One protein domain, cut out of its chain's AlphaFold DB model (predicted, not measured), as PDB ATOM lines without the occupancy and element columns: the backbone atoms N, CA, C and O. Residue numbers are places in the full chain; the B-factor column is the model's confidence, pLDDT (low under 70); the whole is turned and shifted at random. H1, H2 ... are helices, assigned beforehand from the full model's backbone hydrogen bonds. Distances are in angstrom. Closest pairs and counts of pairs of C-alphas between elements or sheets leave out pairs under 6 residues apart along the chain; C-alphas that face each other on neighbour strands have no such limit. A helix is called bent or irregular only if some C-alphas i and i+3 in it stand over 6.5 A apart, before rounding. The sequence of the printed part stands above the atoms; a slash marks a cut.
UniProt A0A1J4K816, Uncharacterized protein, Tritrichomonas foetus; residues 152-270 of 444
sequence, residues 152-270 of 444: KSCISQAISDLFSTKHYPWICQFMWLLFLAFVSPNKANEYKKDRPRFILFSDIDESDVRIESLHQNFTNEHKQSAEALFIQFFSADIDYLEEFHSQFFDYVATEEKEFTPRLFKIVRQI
ATOM      1  N   LYS A 152     176.979 172.379 216.497       91.62
ATOM      2  CA  LYS A 152     177.997 171.331 216.465       91.62
ATOM      3  C   LYS A 152     179.350 171.912 216.869       91.62
ATOM      4  O   LYS A 152     179.958 172.713 216.157       91.62
ATOM      5  N   SER A 153     179.891 171.414 217.982       90.88
ATOM      6  CA  SER A 153     181.153 171.892 218.568       90.88
ATOM      7  C   SER A 153     182.337 171.904 217.594       90.88
ATOM      8  O   SER A 153     183.152 172.819 217.640       90.88
ATOM      9  N   CYS A 154     182.429 170.935 216.677       89.94
ATOM     10  CA  CYS A 154     183.495 170.892 215.672       89.94
ATOM     11  C   CYS A 154     183.417 172.026 214.635       89.94
ATOM     12  O   CYS A 154     184.457 172.461 214.142       89.94
ATOM     13  N   ILE A 155     182.214 172.514 214.326       92.25
ATOM     14  CA  ILE A 155     181.995 173.648 213.422       92.25
ATOM     15  C   ILE A 155     182.320 174.942 214.158       92.25
ATOM     16  O   ILE A 155     183.144 175.715 213.675       92.25
ATOM     17  N   SER A 156     181.759 175.135 215.356       93.81
ATOM     18  CA  SER A 156     182.084 176.291 216.200       93.81
ATOM     19  C   SER A 156     183.587 176.401 216.481       93.81
ATOM     20  O   SER A 156     184.164 177.475 216.330       93.81
ATOM     21  N   GLN A 157     184.265 175.295 216.803       92.94
ATOM     22  CA  GLN A 157     185.717 175.306 217.001       92.94
ATOM     23  C   GLN A 157     186.461 175.701 215.721       92.94
ATOM     24  O   GLN A 157     187.348 176.543 215.777       92.94
ATOM     25  N   ALA A 158     186.082 175.141 214.568       92.38
ATOM     26  CA  ALA A 158     186.743 175.468 213.309       92.38
ATOM     27  C   ALA A 158     186.553 176.930 212.895       92.38
ATOM     28  O   ALA A 158     187.470 177.488 212.310       92.38
ATOM     29  N   ILE A 159     185.410 177.550 213.212       95.06
ATOM     30  CA  ILE A 159     185.201 178.996 213.033       95.06
ATOM     31  C   ILE A 159     186.108 179.775 213.989       95.06
ATOM     32  O   ILE A 159     186.778 180.713 213.565       95.06
ATOM     33  N   SER A 160     186.165 179.374 215.260       94.06
ATOM     34  CA  SER A 160     186.999 180.046 216.258       94.06
ATOM     35  C   SER A 160     188.492 179.983 215.940       94.06
ATOM     36  O   SER A 160     189.215 180.928 216.248       94.06
ATOM     37  N   ASP A 161     188.960 178.905 215.310       91.19
ATOM     38  CA  ASP A 161     190.352 178.766 214.866       91.19
ATOM     39  C   ASP A 161     190.726 179.810 213.785       91.19
ATOM     40  O   ASP A 161     191.907 180.038 213.530       91.19
ATOM     41  N   LEU A 162     189.734 180.469 213.165       92.25
ATOM     42  CA  LEU A 162     189.917 181.526 212.161       92.25
ATOM     43  C   LEU A 162     189.919 182.944 212.754       92.25
ATOM     44  O   LEU A 162     189.998 183.918 212.005       92.25
ATOM     45  N   PHE A 163     189.809 183.105 214.075       93.25
ATOM     46  CA  PHE A 163     189.817 184.425 214.714       93.25
ATOM     47  C   PHE A 163     191.231 185.019 214.763       93.25
ATOM     48  O   PHE A 163     191.922 184.965 215.779       93.25
ATOM     49  N   SER A 164     191.670 185.590 213.639       88.06
ATOM     50  CA  SER A 164     192.928 186.331 213.529       88.06
ATOM     51  C   SER A 164     192.893 187.367 212.400       88.06
ATOM     52  O   SER A 164     192.128 187.229 211.440       88.06
ATOM     53  N   THR A 165     193.783 188.364 212.455       84.50
ATOM     54  CA  THR A 165     193.968 189.365 211.383       84.50
ATOM     55  C   THR A 165     194.267 188.749 210.013       84.50
ATOM     56  O   THR A 165     193.894 189.309 208.988       84.50
ATOM     57  N   LYS A 166     194.874 187.556 209.963       87.62
ATOM     58  CA  LYS A 166     195.165 186.829 208.714       87.62
ATOM     59  C   LYS A 166     193.905 186.486 207.912       87.62
ATOM     60  O   LYS A 166     193.976 186.356 206.692       87.62
ATOM     61  N   HIS A 167     192.775 186.302 208.591       87.94
ATOM     62  CA  HIS A 167     191.507 185.901 207.978       87.94
ATOM     63  C   HIS A 167     190.557 187.088 207.750       87.94
ATOM     64  O   HIS A 167     189.418 186.893 207.321       87.94
ATOM     65  N   TYR A 168     191.016 188.316 208.006       87.19
ATOM     66  CA  TYR A 168     190.305 189.535 207.633       87.19
ATOM     67  C   TYR A 168     190.286 189.717 206.098       87.19
ATOM     68  O   TYR A 168     191.298 189.451 205.447       87.19
ATOM     69  N   PRO A 169     189.179 190.202 205.492       87.94
ATOM     70  CA  PRO A 169     187.904 190.603 206.112       87.94
ATOM     71  C   PRO A 169     186.883 189.462 206.252       87.94
ATOM     72  O   PRO A 169     185.799 189.656 206.802       87.94
ATOM     73  N   TRP A 170     187.199 188.272 205.742       88.19
ATOM     74  CA  TRP A 170     186.250 187.176 205.541       88.19
ATOM     75  C   TRP A 170     185.641 186.649 206.839       88.19
ATOM     76  O   TRP A 170     184.440 186.389 206.899       88.19
ATOM     77  N   ILE A 171     186.439 186.542 207.903       90.94
ATOM     78  CA  ILE A 171     185.919 186.102 209.200       90.94
ATOM     79  C   ILE A 171     184.962 187.135 209.811       90.94
ATOM     80  O   ILE A 171     183.906 186.758 210.313       90.94
ATOM     81  N   CYS A 172     185.256 188.434 209.682       91.62
ATOM     82  CA  CYS A 172     184.352 189.504 210.117       91.62
ATOM     83  C   CYS A 172     183.032 189.449 209.348       91.62
ATOM     84  O   CYS A 172     181.957 189.585 209.931       91.62
ATOM     85  N   GLN A 173     183.107 189.182 208.046       89.81
ATOM     86  CA  GLN A 173     181.926 189.003 207.217       89.81
ATOM     87  C   GLN A 173     181.083 187.799 207.660       89.81
ATOM     88  O   GLN A 173     179.864 187.920 207.782       89.81
ATOM     89  N   PHE A 174     181.702 186.645 207.914       92.56
ATOM     90  CA  PHE A 174     180.976 185.482 208.420       92.56
ATOM     91  C   PHE A 174     180.289 185.790 209.759       92.56
ATOM     92  O   PHE A 174     179.105 185.494 209.927       92.56
ATOM     93  N   MET A 175     180.995 186.446 210.685       94.62
ATOM     94  CA  MET A 175     180.447 186.822 211.992       94.62
ATOM     95  C   MET A 175     179.306 187.842 211.886       94.62
ATOM     96  O   MET A 175     178.347 187.760 212.651       94.62
ATOM     97  N   TRP A 176     179.347 188.750 210.909       94.00
ATOM     98  CA  TRP A 176     178.224 189.634 210.589       94.00
ATOM     99  C   TRP A 176     176.992 188.858 210.116       94.00
ATOM    100  O   TRP A 176     175.895 189.073 210.626       94.00
ATOM    101  N   LEU A 177     177.159 187.905 209.195       93.50
ATOM    102  CA  LEU A 177     176.050 187.073 208.711       93.50
ATOM    103  C   LEU A 177     175.461 186.205 209.830       93.50
ATOM    104  O   LEU A 177     174.240 186.075 209.932       93.50
ATOM    105  N   LEU A 178     176.315 185.670 210.708       95.81
ATOM    106  CA  LEU A 178     175.887 184.959 211.910       95.81
ATOM    107  C   LEU A 178     175.101 185.875 212.859       95.81
ATOM    108  O   LEU A 178     174.076 185.459 213.388       95.81
ATOM    109  N   PHE A 179     175.533 187.123 213.052       95.44
ATOM    110  CA  PHE A 179     174.806 188.098 213.868       95.44
ATOM    111  C   PHE A 179     173.444 188.443 213.280       95.44
ATOM    112  O   PHE A 179     172.457 188.436 214.009       95.44
ATOM    113  N   LEU A 180     173.357 188.662 211.967       94.12
ATOM    114  CA  LEU A 180     172.074 188.895 211.309       94.12
ATOM    115  C   LEU A 180     171.118 187.705 211.469       94.12
ATOM    116  O   LEU A 180     169.926 187.925 211.652       94.12
ATOM    117  N   ALA A 181     171.621 186.465 211.435       94.06
ATOM    118  CA  ALA A 181     170.829 185.262 211.718       94.06
ATOM    119  C   ALA A 181     170.458 185.114 213.208       94.06
ATOM    120  O   ALA A 181     169.413 184.559 213.538       94.06
ATOM    121  N   PHE A 182     171.312 185.604 214.108       94.19
ATOM    122  CA  PHE A 182     171.107 185.552 215.552       94.19
ATOM    123  C   PHE A 182     170.027 186.534 216.027       94.19
ATOM    124  O   PHE A 182     169.195 186.170 216.857       94.19
ATOM    125  N   VAL A 183     170.005 187.759 215.495       92.69
ATOM    126  CA  VAL A 183     169.012 188.781 215.869       92.69
ATOM    127  C   VAL A 183     167.664 188.559 215.179       92.69
ATOM    128  O   VAL A 183     167.570 187.873 214.162       92.69
ATOM    129  N   SER A 184     166.600 189.175 215.705       90.38
ATOM    130  CA  SER A 184     165.275 189.075 215.083       90.38
ATOM    131  C   SER A 184     165.273 189.628 213.644       90.38
ATOM    132  O   SER A 184     165.947 190.625 213.376       90.38
ATOM    133  N   PRO A 185     164.472 189.072 212.712       90.06
ATOM    134  CA  PRO A 185     164.435 189.518 211.314       90.06
ATOM    135  C   PRO A 185     164.209 191.020 211.122       90.06
ATOM    136  O   PRO A 185     164.806 191.649 210.250       90.06
ATOM    137  N   ASN A 186     163.373 191.621 211.973       89.50
ATOM    138  CA  ASN A 186     163.116 193.059 211.943       89.50
ATOM    139  C   ASN A 186     164.379 193.861 212.284       89.50
ATOM    140  O   ASN A 186     164.693 194.825 211.585       89.50
ATOM    141  N   LYS A 187     165.117 193.440 213.321       91.00
ATOM    142  CA  LYS A 187     166.396 194.046 213.705       91.00
ATOM    143  C   LYS A 187     167.481 193.792 212.666       91.00
ATOM    144  O   LYS A 187     168.197 194.722 212.317       91.00
ATOM    145  N   ALA A 188     167.547 192.590 212.097       91.62
ATOM    146  CA  ALA A 188     168.464 192.291 211.005       91.62
ATOM    147  C   ALA A 188     168.258 193.273 209.840       91.62
ATOM    148  O   ALA A 188     169.205 193.919 209.405       91.62
ATOM    149  N   ASN A 189     167.013 193.471 209.392       90.12
ATOM    150  CA  ASN A 189     166.684 194.414 208.316       90.12
ATOM    151  C   ASN A 189     166.995 195.884 208.658       90.12
ATOM    152  O   ASN A 189     167.269 196.675 207.753       90.12
ATOM    153  N   GLU A 190     166.946 196.267 209.936       91.50
ATOM    154  CA  GLU A 190     167.418 197.574 210.406       91.50
ATOM    155  C   GLU A 190     168.943 197.678 210.263       91.50
ATOM    156  O   GLU A 190     169.435 198.591 209.599       91.50
ATOM    157  N   TYR A 191     169.681 196.702 210.795       92.12
ATOM    158  CA  TYR A 191     171.145 196.691 210.801       92.12
ATOM    159  C   TYR A 191     171.768 196.567 209.409       92.12
ATOM    160  O   TYR A 191     172.826 197.141 209.171       92.12
ATOM    161  N   LYS A 192     171.093 195.932 208.444       89.94
ATOM    162  CA  LYS A 192     171.536 195.922 207.037       89.94
ATOM    163  C   LYS A 192     171.656 197.326 206.424       89.94
ATOM    164  O   LYS A 192     172.450 197.528 205.507       89.94
ATOM    165  N   LYS A 193     170.872 198.303 206.906       88.12
ATOM    166  CA  LYS A 193     170.919 199.694 206.411       88.12
ATOM    167  C   LYS A 193     172.161 200.442 206.890       88.12
ATOM    168  O   LYS A 193     172.598 201.362 206.208       88.12
ATOM    169  N   ASP A 194     172.699 200.040 208.035       86.69
ATOM    170  CA  ASP A 194     173.896 200.601 208.660       86.69
ATOM    171  C   ASP A 194     174.922 199.484 208.876       86.69
ATOM    172  O   ASP A 194     175.285 199.138 209.999       86.69
ATOM    173  N   ARG A 195     175.303 198.832 207.775       88.25
ATOM    174  CA  ARG A 195     176.232 197.700 207.798       88.25
ATOM    175  C   ARG A 195     177.687 198.169 207.963       88.25
ATOM    176  O   ARG A 195     178.053 199.192 207.376       88.25
ATOM    177  N   PRO A 196     178.542 197.402 208.664       89.44
ATOM    178  CA  PRO A 196     179.971 197.694 208.764       89.44
ATOM    179  C   PRO A 196     180.654 197.799 207.392       89.44
ATOM    180  O   PRO A 196     180.271 197.122 206.433       89.44
ATOM    181  N   ARG A 197     181.705 198.617 207.271       86.25
ATOM    182  CA  ARG A 197     182.390 198.856 205.989       86.25
ATOM    183  C   ARG A 197     183.188 197.652 205.526       86.25
ATOM    184  O   ARG A 197     183.348 197.492 204.321       86.25
ATOM    185  N   PHE A 198     183.626 196.774 206.428       83.81
ATOM    186  CA  PHE A 198     184.260 195.514 206.023       83.81
ATOM    187  C   PHE A 198     183.330 194.613 205.179       83.81
ATOM    188  O   PHE A 198     183.813 193.753 204.448       83.81
ATOM    189  N   ILE A 199     182.010 194.858 205.194       82.44
ATOM    190  CA  ILE A 199     181.034 194.216 204.297       82.44
ATOM    191  C   ILE A 199     181.083 194.794 202.876       82.44
ATOM    192  O   ILE A 199     180.659 194.139 201.934       82.44
ATOM    193  N   LEU A 200     181.629 195.991 202.655       73.94
ATOM    194  CA  LEU A 200     181.738 196.570 201.308       73.94
ATOM    195  C   LEU A 200     182.757 195.840 200.427       73.94
ATOM    196  O   LEU A 200     182.687 195.944 199.207       73.94
ATOM    197  N   PHE A 201     183.673 195.082 201.030       65.38
ATOM    198  CA  PHE A 201     184.576 194.182 200.309       65.38
ATOM    199  C   PHE A 201     183.900 192.860 199.918       65.38
ATOM    200  O   PHE A 201     184.536 191.992 199.319       65.38
ATOM    201  N   SER A 202     182.619 192.699 200.258       63.16
ATOM    202  CA  SER A 202     181.813 191.540 199.921       63.16
ATOM    203  C   SER A 202     180.886 191.824 198.749       63.16
ATOM    204  O   SER A 202     179.991 192.660 198.825       63.16
ATOM    205  N   ASP A 203     181.007 190.991 197.725       64.31
ATOM    206  CA  ASP A 203     179.988 190.818 196.692       64.31
ATOM    207  C   ASP A 203     178.999 189.662 197.038       64.31
ATOM    208  O   ASP A 203     178.309 189.150 196.154       64.31
ATOM    209  N   ILE A 204     178.991 189.135 198.274       69.50
ATOM    210  CA  ILE A 204     177.882 188.293 198.770       69.50
ATOM    211  C   ILE A 204     176.693 189.212 199.003       69.50
ATOM    212  O   ILE A 204     176.793 190.142 199.810       69.50
ATOM    213  N   ASP A 205     175.583 188.936 198.326       69.06
ATOM    214  CA  ASP A 205     174.329 189.587 198.652       69.06
ATOM    215  C   ASP A 205     173.800 188.968 199.952       69.06
ATOM    216  O   ASP A 205     173.604 187.761 200.066       69.06
ATOM    217  N   GLU A 206     173.561 189.790 200.970       72.88
ATOM    218  CA  GLU A 206     172.938 189.340 202.219       72.88
ATOM    219  C   GLU A 206     171.519 188.782 201.994       72.88
ATOM    220  O   GLU A 206     170.921 188.244 202.930       72.88
ATOM    221  N   SER A 207     170.951 188.958 200.795       67.75
ATOM    222  CA  SER A 207     169.730 188.291 200.335       67.75
ATOM    223  C   SER A 207     169.936 186.804 199.993       67.75
ATOM    224  O   SER A 207     168.997 186.019 200.137       67.75
ATOM    225  N   ASP A 208     171.162 186.386 199.650       69.81
ATOM    226  CA  ASP A 208     171.521 184.982 199.388       69.81
ATOM    227  C   ASP A 208     171.535 184.146 200.683       69.81
ATOM    228  O   ASP A 208     171.403 182.913 200.679       69.81
ATOM    229  N   VAL A 209     171.669 184.818 201.829       81.19
ATOM    230  CA  VAL A 209     171.587 184.206 203.155       81.19
ATOM    231  C   VAL A 209     170.147 184.280 203.649       81.19
ATOM    232  O   VAL A 209     169.571 185.354 203.825       81.19
ATOM    233  N   ARG A 210     169.555 183.116 203.930       86.81
ATOM    234  CA  ARG A 210     168.159 182.975 204.363       86.81
ATOM    235  C   ARG A 210     168.010 183.303 205.848       86.81
ATOM    236  O   ARG A 210     167.575 182.459 206.625       86.81
ATOM    237  N   ILE A 211     168.370 184.526 206.234       86.38
ATOM    238  CA  ILE A 211     168.418 185.010 207.623       86.38
ATOM    239  C   ILE A 211     167.130 184.690 208.386       86.38
ATOM    240  O   ILE A 211     167.195 184.146 209.482       86.38
ATOM    241  N   GLU A 212     165.963 184.942 207.787       87.50
ATOM    242  CA  GLU A 212     164.668 184.666 208.425       87.50
ATOM    243  C   GLU A 212     164.484 183.183 208.753       87.50
ATOM    244  O   GLU A 212     164.073 182.832 209.859       87.50
ATOM    245  N   SER A 213     164.832 182.307 207.806       90.31
ATOM    246  CA  SER A 213     164.746 180.859 207.997       90.31
ATOM    247  C   SER A 213     165.777 180.358 209.003       90.31
ATOM    248  O   SER A 213     165.477 179.429 209.748       90.31
ATOM    249  N   LEU A 214     166.981 180.936 209.023       92.12
ATOM    250  CA  LEU A 214     168.021 180.569 209.986       92.12
ATOM    251  C   LEU A 214     167.591 180.938 211.404       92.12
ATOM    252  O   LEU A 214     167.607 180.078 212.279       92.12
ATOM    253  N   HIS A 215     167.122 182.171 211.604       91.94
ATOM    254  CA  HIS A 215     166.653 182.649 212.900       91.94
ATOM    255  C   HIS A 215     165.523 181.778 213.466       91.94
ATOM    256  O   HIS A 215     165.567 181.376 214.625       91.94
ATOM    257  N   GLN A 216     164.530 181.429 212.640       91.31
ATOM    258  CA  GLN A 216     163.410 180.574 213.059       91.31
ATOM    259  C   GLN A 216     163.845 179.163 213.477       91.31
ATOM    260  O   GLN A 216     163.184 178.544 214.309       91.31
ATOM    261  N   ASN A 217     164.949 178.664 212.917       92.25
ATOM    262  CA  ASN A 217     165.473 177.331 213.199       92.25
ATOM    263  C   ASN A 217     166.506 177.312 214.338       92.25
ATOM    264  O   ASN A 217     166.929 176.233 214.752       92.25
ATOM    265  N   PHE A 218     166.922 178.470 214.865       93.56
ATOM    266  CA  PHE A 218     167.884 178.528 215.963       93.56
ATOM    267  C   PHE A 218     167.282 177.978 217.256       93.56
ATOM    268  O   PHE A 218     166.427 178.590 217.896       93.56
ATOM    269  N   THR A 219     167.801 176.831 217.688       93.44
ATOM    270  CA  THR A 219     167.553 176.305 219.033       93.44
ATOM    271  C   THR A 219     168.371 177.077 220.075       93.44
ATOM    272  O   THR A 219     169.268 177.858 219.749       93.44
ATOM    273  N   ASN A 220     168.118 176.819 221.361       92.81
ATOM    274  CA  ASN A 220     168.932 177.391 222.440       92.81
ATOM    275  C   ASN A 220     170.423 177.025 222.313       92.81
ATOM    276  O   ASN A 220     171.275 177.843 222.643       92.81
ATOM    277  N   GLU A 221     170.749 175.833 221.806       94.00
ATOM    278  CA  GLU A 221     172.136 175.388 221.598       94.00
ATOM    279  C   GLU A 221     172.829 176.184 220.482       94.00
ATOM    280  O   GLU A 221     173.989 176.576 220.630       94.00
ATOM    281  N   HIS A 222     172.096 176.517 219.411       95.12
ATOM    282  CA  HIS A 222     172.587 177.415 218.361       95.12
ATOM    283  C   HIS A 222     172.891 178.798 218.935       95.12
ATOM    284  O   HIS A 222     173.985 179.324 218.730       95.12
ATOM    285  N   LYS A 223     171.956 179.370 219.709       93.75
ATOM    286  CA  LYS A 223     172.133 180.689 220.337       93.75
ATOM    287  C   LYS A 223     173.327 180.703 221.293       93.75
ATOM    288  O   LYS A 223     174.160 181.599 221.206       93.75
ATOM    289  N   GLN A 224     173.482 179.679 222.133       94.44
ATOM    290  CA  GLN A 224     174.632 179.555 223.039       94.44
ATOM    291  C   GLN A 224     175.969 179.429 222.296       94.44
ATOM    292  O   GLN A 224     176.976 179.980 222.751       94.44
ATOM    293  N   SER A 225     175.984 178.715 221.169       96.31
ATOM    294  CA  SER A 225     177.175 178.562 220.327       96.31
ATOM    295  C   SER A 225     177.524 179.871 219.619       96.31
ATOM    296  O   SER A 225     178.674 180.299 219.668       96.31
ATOM    297  N   ALA A 226     176.526 180.574 219.070       96.81
ATOM    298  CA  ALA A 226     176.696 181.909 218.502       96.81
ATOM    299  C   ALA A 226     177.236 182.903 219.544       96.81
ATOM    300  O   ALA A 226     178.236 183.570 219.293       96.81
ATOM    301  N   GLU A 227     176.655 182.947 220.747       95.31
ATOM    302  CA  GLU A 227     177.145 183.773 221.860       95.31
ATOM    303  C   GLU A 227     178.605 183.465 222.217       95.31
ATOM    304  O   GLU A 227     179.400 184.380 222.438       95.31
ATOM    305  N   ALA A 228     178.975 182.183 222.278       96.12
ATOM    306  CA  ALA A 228     180.346 181.775 222.560       96.12
ATOM    307  C   ALA A 228     181.318 182.203 221.450       96.12
ATOM    308  O   ALA A 228     182.443 182.600 221.759       96.12
ATOM    309  N   LEU A 229     180.891 182.144 220.185       97.25
ATOM    310  CA  LEU A 229     181.666 182.637 219.050       97.25
ATOM    311  C   LEU A 229     181.815 184.156 219.098       97.25
ATOM    312  O   LEU A 229     182.931 184.636 218.952       97.25
ATOM    313  N   PHE A 230     180.750 184.911 219.376       96.44
ATOM    314  CA  PHE A 230     180.840 186.367 219.504       96.44
ATOM    315  C   PHE A 230     181.779 186.788 220.635       96.44
ATOM    316  O   PHE A 230     182.624 187.649 220.426       96.44
ATOM    317  N   ILE A 231     181.698 186.154 221.810       95.00
ATOM    318  CA  ILE A 231     182.620 186.448 222.921       95.00
ATOM    319  C   ILE A 231     184.072 186.207 222.500       95.00
ATOM    320  O   ILE A 231     184.932 187.036 222.776       95.00
ATOM    321  N   GLN A 232     184.360 185.087 221.838       95.06
ATOM    322  CA  GLN A 232     185.715 184.783 221.371       95.06
ATOM    323  C   GLN A 232     186.171 185.748 220.269       95.06
ATOM    324  O   GLN A 232     187.306 186.210 220.306       95.06
ATOM    325  N   PHE A 233     185.275 186.111 219.355       95.00
ATOM    326  CA  PHE A 233     185.534 187.040 218.260       95.00
ATOM    327  C   PHE A 233     185.875 188.452 218.755       95.00
ATOM    328  O   PHE A 233     186.879 189.006 218.330       95.00
ATOM    329  N   PHE A 234     185.122 189.002 219.717       93.19
ATOM    330  CA  PHE A 234     185.431 190.304 220.332       93.19
ATOM    331  C   PHE A 234     186.614 190.263 221.313       93.19
ATOM    332  O   PHE A 234     187.144 191.308 221.679       93.19
ATOM    333  N   SER A 235     187.050 189.067 221.724       91.50
ATOM    334  CA  SER A 235     188.298 188.890 222.480       91.50
ATOM    335  C   SER A 235     189.528 188.801 221.578       91.50
ATOM    336  O   SER A 235     190.649 188.839 222.085       91.50
ATOM    337  N   ALA A 236     189.333 188.588 220.276       90.75
ATOM    338  CA  ALA A 236     190.415 188.406 219.328       90.75
ATOM    339  C   ALA A 236     190.961 189.760 218.863       90.75
ATOM    340  O   ALA A 236     190.228 190.735 218.722       90.75
ATOM    341  N   ASP A 237     192.263 189.799 218.596       84.06
ATOM    342  CA  ASP A 237     192.931 190.958 218.006       84.06
ATOM    343  C   ASP A 237     192.678 190.942 216.490       84.06
ATOM    344  O   ASP A 237     193.427 190.329 215.727       84.06
ATOM    345  N   ILE A 238     191.532 191.489 216.068       85.12
ATOM    346  CA  ILE A 238     191.103 191.562 214.665       85.12
ATOM    347  C   ILE A 238     190.868 193.028 214.297       85.12
ATOM    348  O   ILE A 238     190.192 193.765 215.015       85.12
ATOM    349  N   ASP A 239     191.397 193.436 213.146       80.25
ATOM    350  CA  ASP A 239     191.250 194.800 212.646       80.25
ATOM    351  C   ASP A 239     189.779 195.146 212.349       80.25
ATOM    352  O   ASP A 239     189.011 194.322 211.841       80.25
ATOM    353  N   TYR A 240     189.405 196.406 212.597       80.31
ATOM    354  CA  TYR A 240     188.093 196.983 212.277       80.31
ATOM    355  C   TYR A 240     186.895 196.366 213.020       80.31
ATOM    356  O   TYR A 240     185.745 196.587 212.622       80.31
ATOM    357  N   LEU A 241     187.128 195.623 214.109       85.81
ATOM    358  CA  LEU A 241     186.061 195.153 215.004       85.81
ATOM    359  C   LEU A 241     185.195 196.305 215.521       85.81
ATOM    360  O   LEU A 241     183.996 196.121 215.755       85.81
ATOM    361  N   GLU A 242     185.769 197.505 215.635       88.88
ATOM    362  CA  GLU A 242     185.066 198.675 216.136       88.88
ATOM    363  C   GLU A 242     183.873 199.108 215.291       88.88
ATOM    364  O   GLU A 242     182.929 199.705 215.811       88.88
ATOM    365  N   GLU A 243     183.857 198.746 214.010       88.88
ATOM    366  CA  GLU A 243     182.730 199.021 213.122       88.88
ATOM    367  C   GLU A 243     181.484 198.196 213.464       88.88
ATOM    368  O   GLU A 243     180.390 198.542 213.029       88.88
ATOM    369  N   PHE A 244     181.640 197.128 214.250       90.94
ATOM    370  CA  PHE A 244     180.553 196.256 214.694       90.94
ATOM    371  C   PHE A 244     180.001 196.645 216.079       90.94
ATOM    372  O   PHE A 244     178.994 196.107 216.553       90.94
ATOM    373  N   HIS A 245     180.666 197.577 216.769       93.44
ATOM    374  CA  HIS A 245     180.334 197.936 218.146       93.44
ATOM    375  C   HIS A 245     178.930 198.533 218.276       93.44
ATOM    376  O   HIS A 245     178.215 198.226 219.233       93.44
ATOM    377  N   SER A 246     178.512 199.376 217.326       93.31
ATOM    378  CA  SER A 246     177.233 200.087 217.407       93.31
ATOM    379  C   SER A 246     176.036 199.138 217.358       93.31
ATOM    380  O   SER A 246     175.118 199.292 218.167       93.31
ATOM    381  N   GLN A 247     176.052 198.130 216.482       94.19
ATOM    382  CA  GLN A 247     174.955 197.167 216.352       94.19
ATOM    383  C   GLN A 247     174.883 196.247 217.574       94.19
ATOM    384  O   GLN A 247     173.788 195.979 218.069       94.19
ATOM    385  N   PHE A 248     176.027 195.824 218.124       94.12
ATOM    386  CA  PHE A 248     176.042 195.042 219.364       94.12
ATOM    387  C   PHE A 248     175.553 195.845 220.569       94.12
ATOM    388  O   PHE A 248     174.756 195.331 221.355       94.12
ATOM    389  N   PHE A 249     175.973 197.107 220.710       95.88
ATOM    390  CA  PHE A 249     175.452 197.975 221.764       95.88
ATOM    391  C   PHE A 249     173.944 198.187 221.636       95.88
ATOM    392  O   PHE A 249     173.240 198.090 222.639       95.88
ATOM    393  N   ASP A 250     173.435 198.449 220.428       95.62
ATOM    394  CA  ASP A 250     171.997 198.620 220.207       95.62
ATOM    395  C   ASP A 250     171.215 197.348 220.549       95.62
ATOM    396  O   ASP A 250     170.230 197.411 221.288       95.62
ATOM    397  N   TYR A 251     171.684 196.186 220.090       95.38
ATOM    398  CA  TYR A 251     171.033 194.908 220.364       95.38
ATOM    399  C   TYR A 251     171.006 194.598 221.865       95.38
ATOM    400  O   TYR A 251     169.942 194.353 222.437       95.38
ATOM    401  N   VAL A 252     172.158 194.702 222.540       95.62
ATOM    402  CA  VAL A 252     172.249 194.485 223.990       95.62
ATOM    403  C   VAL A 252     171.429 195.514 224.757       95.62
ATOM    404  O   VAL A 252     170.879 195.168 225.793       95.62
ATOM    405  N   ALA A 253     171.282 196.750 224.284       95.62
ATOM    406  CA  ALA A 253     170.466 197.755 224.958       95.62
ATOM    407  C   ALA A 253     168.952 197.547 224.781       95.62
ATOM    408  O   ALA A 253     168.202 197.878 225.696       95.62
ATOM    409  N   THR A 254     168.502 197.027 223.632       92.69
ATOM    410  CA  THR A 254     167.086 197.116 223.220       92.69
ATOM    411  C   THR A 254     166.343 195.787 223.109       92.69
ATOM    412  O   THR A 254     165.118 195.788 223.188       92.69
ATOM    413  N   GLU A 255     167.028 194.652 222.938       90.31
ATOM    414  CA  GLU A 255     166.347 193.363 222.758       90.31
ATOM    415  C   GLU A 255     165.743 192.874 224.078       90.31
ATOM    416  O   GLU A 255     166.480 192.677 225.032       90.31
ATOM    417  N   GLU A 256     164.437 192.642 224.177       82.50
ATOM    418  CA  GLU A 256     163.810 192.213 225.440       82.50
ATOM    419  C   GLU A 256     163.517 190.713 225.489       82.50
ATOM    420  O   GLU A 256     163.643 190.096 226.546       82.50
ATOM    421  N   LYS A 257     163.118 190.111 224.363       81.75
ATOM    422  CA  LYS A 257     162.533 188.761 224.357       81.75
ATOM    423  C   LYS A 257     163.584 187.674 224.283       81.75
ATOM    424  O   LYS A 257     163.449 186.644 224.933       81.75
ATOM    425  N   GLU A 258     164.606 187.901 223.472       79.25
ATOM    426  CA  GLU A 258     165.635 186.900 223.188       79.25
ATOM    427  C   GLU A 258     166.974 187.214 223.856       79.25
ATOM    428  O   GLU A 258     168.003 186.630 223.527       79.25
ATOM    429  N   PHE A 259     166.966 188.155 224.796       85.88
ATOM    430  CA  PHE A 259     168.173 188.624 225.442       85.88
ATOM    431  C   PHE A 259     168.737 187.616 226.441       85.88
ATOM    432  O   PHE A 259     168.082 187.241 227.416       85.88
ATOM    433  N   THR A 260     170.017 187.300 226.267       89.81
ATOM    434  CA  THR A 260     170.800 186.551 227.248       89.81
ATOM    435  C   THR A 260     171.750 187.490 228.003       89.81
ATOM    436  O   THR A 260     172.581 188.152 227.377       89.81
ATOM    437  N   PRO A 261     171.752 187.490 229.352       91.38
ATOM    438  CA  PRO A 261     172.676 188.299 230.156       91.38
ATOM    439  C   PRO A 261     174.164 188.071 229.855       91.38
ATOM    440  O   PRO A 261     174.992 188.946 230.094       91.38
ATOM    441  N   ARG A 262     174.522 186.909 229.298       93.31
ATOM    442  CA  ARG A 262     175.889 186.575 228.884       93.31
ATOM    443  C   ARG A 262     176.447 187.556 227.843       93.31
ATOM    444  O   ARG A 262     177.661 187.749 227.808       93.31
ATOM    445  N   LEU A 263     175.594 188.219 227.059       94.50
ATOM    446  CA  LEU A 263     175.995 189.225 226.070       94.50
ATOM    447  C   LEU A 263     176.671 190.458 226.697       94.50
ATOM    448  O   LEU A 263     177.435 191.141 226.017       94.50
ATOM    449  N   PHE A 264     176.498 190.704 228.004       96.38
ATOM    450  CA  PHE A 264     177.278 191.727 228.711       96.38
ATOM    451  C   PHE A 264     178.788 191.447 228.706       96.38
ATOM    452  O   PHE A 264     179.580 192.381 228.808       96.38
ATOM    453  N   LYS A 265     179.220 190.192 228.519       95.31
ATOM    454  CA  LYS A 265     180.644 189.872 228.325       95.31
ATOM    455  C   LYS A 265     181.212 190.503 227.056       95.31
ATOM    456  O   LYS A 265     182.363 190.916 227.071       95.31
ATOM    457  N   ILE A 266     180.404 190.598 226.000       94.88
ATOM    458  CA  ILE A 266     180.808 191.194 224.723       94.88
ATOM    459  C   ILE A 266     180.937 192.706 224.895       94.88
ATOM    460  O   ILE A 266     182.006 193.265 224.685       94.88
ATOM    461  N   VAL A 267     179.882 193.377 225.368       95.69
ATOM    462  CA  VAL A 267     179.924 194.843 225.520       95.69
ATOM    463  C   VAL A 267     180.960 195.306 226.548       95.69
ATOM    464  O   VAL A 267     181.491 196.402 226.420       95.69
ATOM    465  N   ARG A 268     181.323 194.461 227.521       95.31
ATOM    466  CA  ARG A 268     182.441 194.710 228.442       95.31
ATOM    467  C   ARG A 268     183.789 194.792 227.724       95.31
ATOM    468  O   ARG A 268     184.634 195.575 228.146       95.31
ATOM    469  N   GLN A 269     183.998 193.979 226.690       93.06
ATOM    470  CA  GLN A 269     185.218 194.003 225.874       93.06
ATOM    471  C   GLN A 269     185.247 195.226 224.964       93.06
ATOM    472  O   GLN A 269     186.298 195.832 224.791       93.06
ATOM    473  N   ILE A 270     184.079 195.609 224.446       94.00
ATOM    474  CA  ILE A 270     183.917 196.783 223.593       94.00
ATOM    475  C   ILE A 270     184.185 198.078 224.375       94.00
ATOM    476  O   ILE A 270     184.945 198.934 223.924       94.00
TER     477      ILE A 270
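AT A GLANCE: This is residues 152 to 270 of the 444 residues of an uncharacterized protein of Tritrichomonas foetus (UniProt A0A1J4K816). One helix, H2, lies in the middle of a rounded body; H1, H6 and H8 form a row of helices running the same way past it, with H6 packed on H2. H3 and H5 meet H2 near its end and H4 near its beginning, while H7 folds back to H8 as a helical hairpin. The printed part has 119 residues with eight named helices, H1 to H8 in order, and no named strand: the class is all helix. It is compact, with a radius of gyration of the C-alphas of 13.3 A and spans of 36 by 27 by 27 A.

IN THESE COORDINATES: H1, residues 153 to 160, begins at C-alpha 153 (181.153, 171.892, 218.568). H2, residues 170 to 182, is 18.2 A long from first to last C-alpha. H3 has residues 185 to 194, H4 residues 197 to 201 and H5 residues 211 to 217. H6, residues 220 to 235, is the longest helix at 22.5 A and begins at C-alpha 220 (168.932, 177.391, 222.440). H7, residues 241 to 254, measures 20.8 A and is irregular: C-alphas 243 and 246 are 7.1 A apart. H8, residues 261 to 270, ends at C-alpha 270 (183.917, 196.783, 223.593).

HOW THE PARTS SIT: H2 is the hub, touching four helices. H2 touches H6 with a steep tilt of 37 degrees, only just past shallow, opposite ways; their closest C-alphas, of Phe 182 and Lys 223, are 6.9 A apart. With residues 177 to 182 alone, H2 touches H5, closest at the C-alphas of Ala 181 and Ile 211, 4.8 A. H2 and H3, a helical hairpin, only just touch, with 3 pairs of C-alphas within 8 A, the closest those of Leu 180 and Ala 188 at 5.0 A. H2 and H4 also only just touch, with 3 such pairs, closest at Gln 173 and Ile 199, 6.0 A. H6 touches H1 at a shallow tilt of 26 degrees, the same way, with the C-alphas of Ser 160 and Leu 229 closest at 6.6 A. H6 touches H8 at 17 degrees, the same way, closest at Ile 231 and Ile 266, 5.4 A. H7 and H8, a helical hairpin, touch at His 245 and Ile 270, 6.6 A. H2, H3, H6, H7 and H8 form a bundle, a group of helices side by side. Every O i to N i+4 pair is within hydrogen-bond range in H1, H2, H5 and H6; the counts are 4 of 6 in H3, 7 of 10 in H7, 4 of 6 in H8 and 0 of 1 in H4, where 1 of 2 O i to N i+3 pairs is.

THE WHOLE: The two C-alphas farthest apart, of Lys 166 and Lys 257, are 36.2 A apart. The printed part has no cut, and no link is long. Mean pLDDT of the printed part is 89.5; residues 201 to 205 and 207 to 208 are under 70.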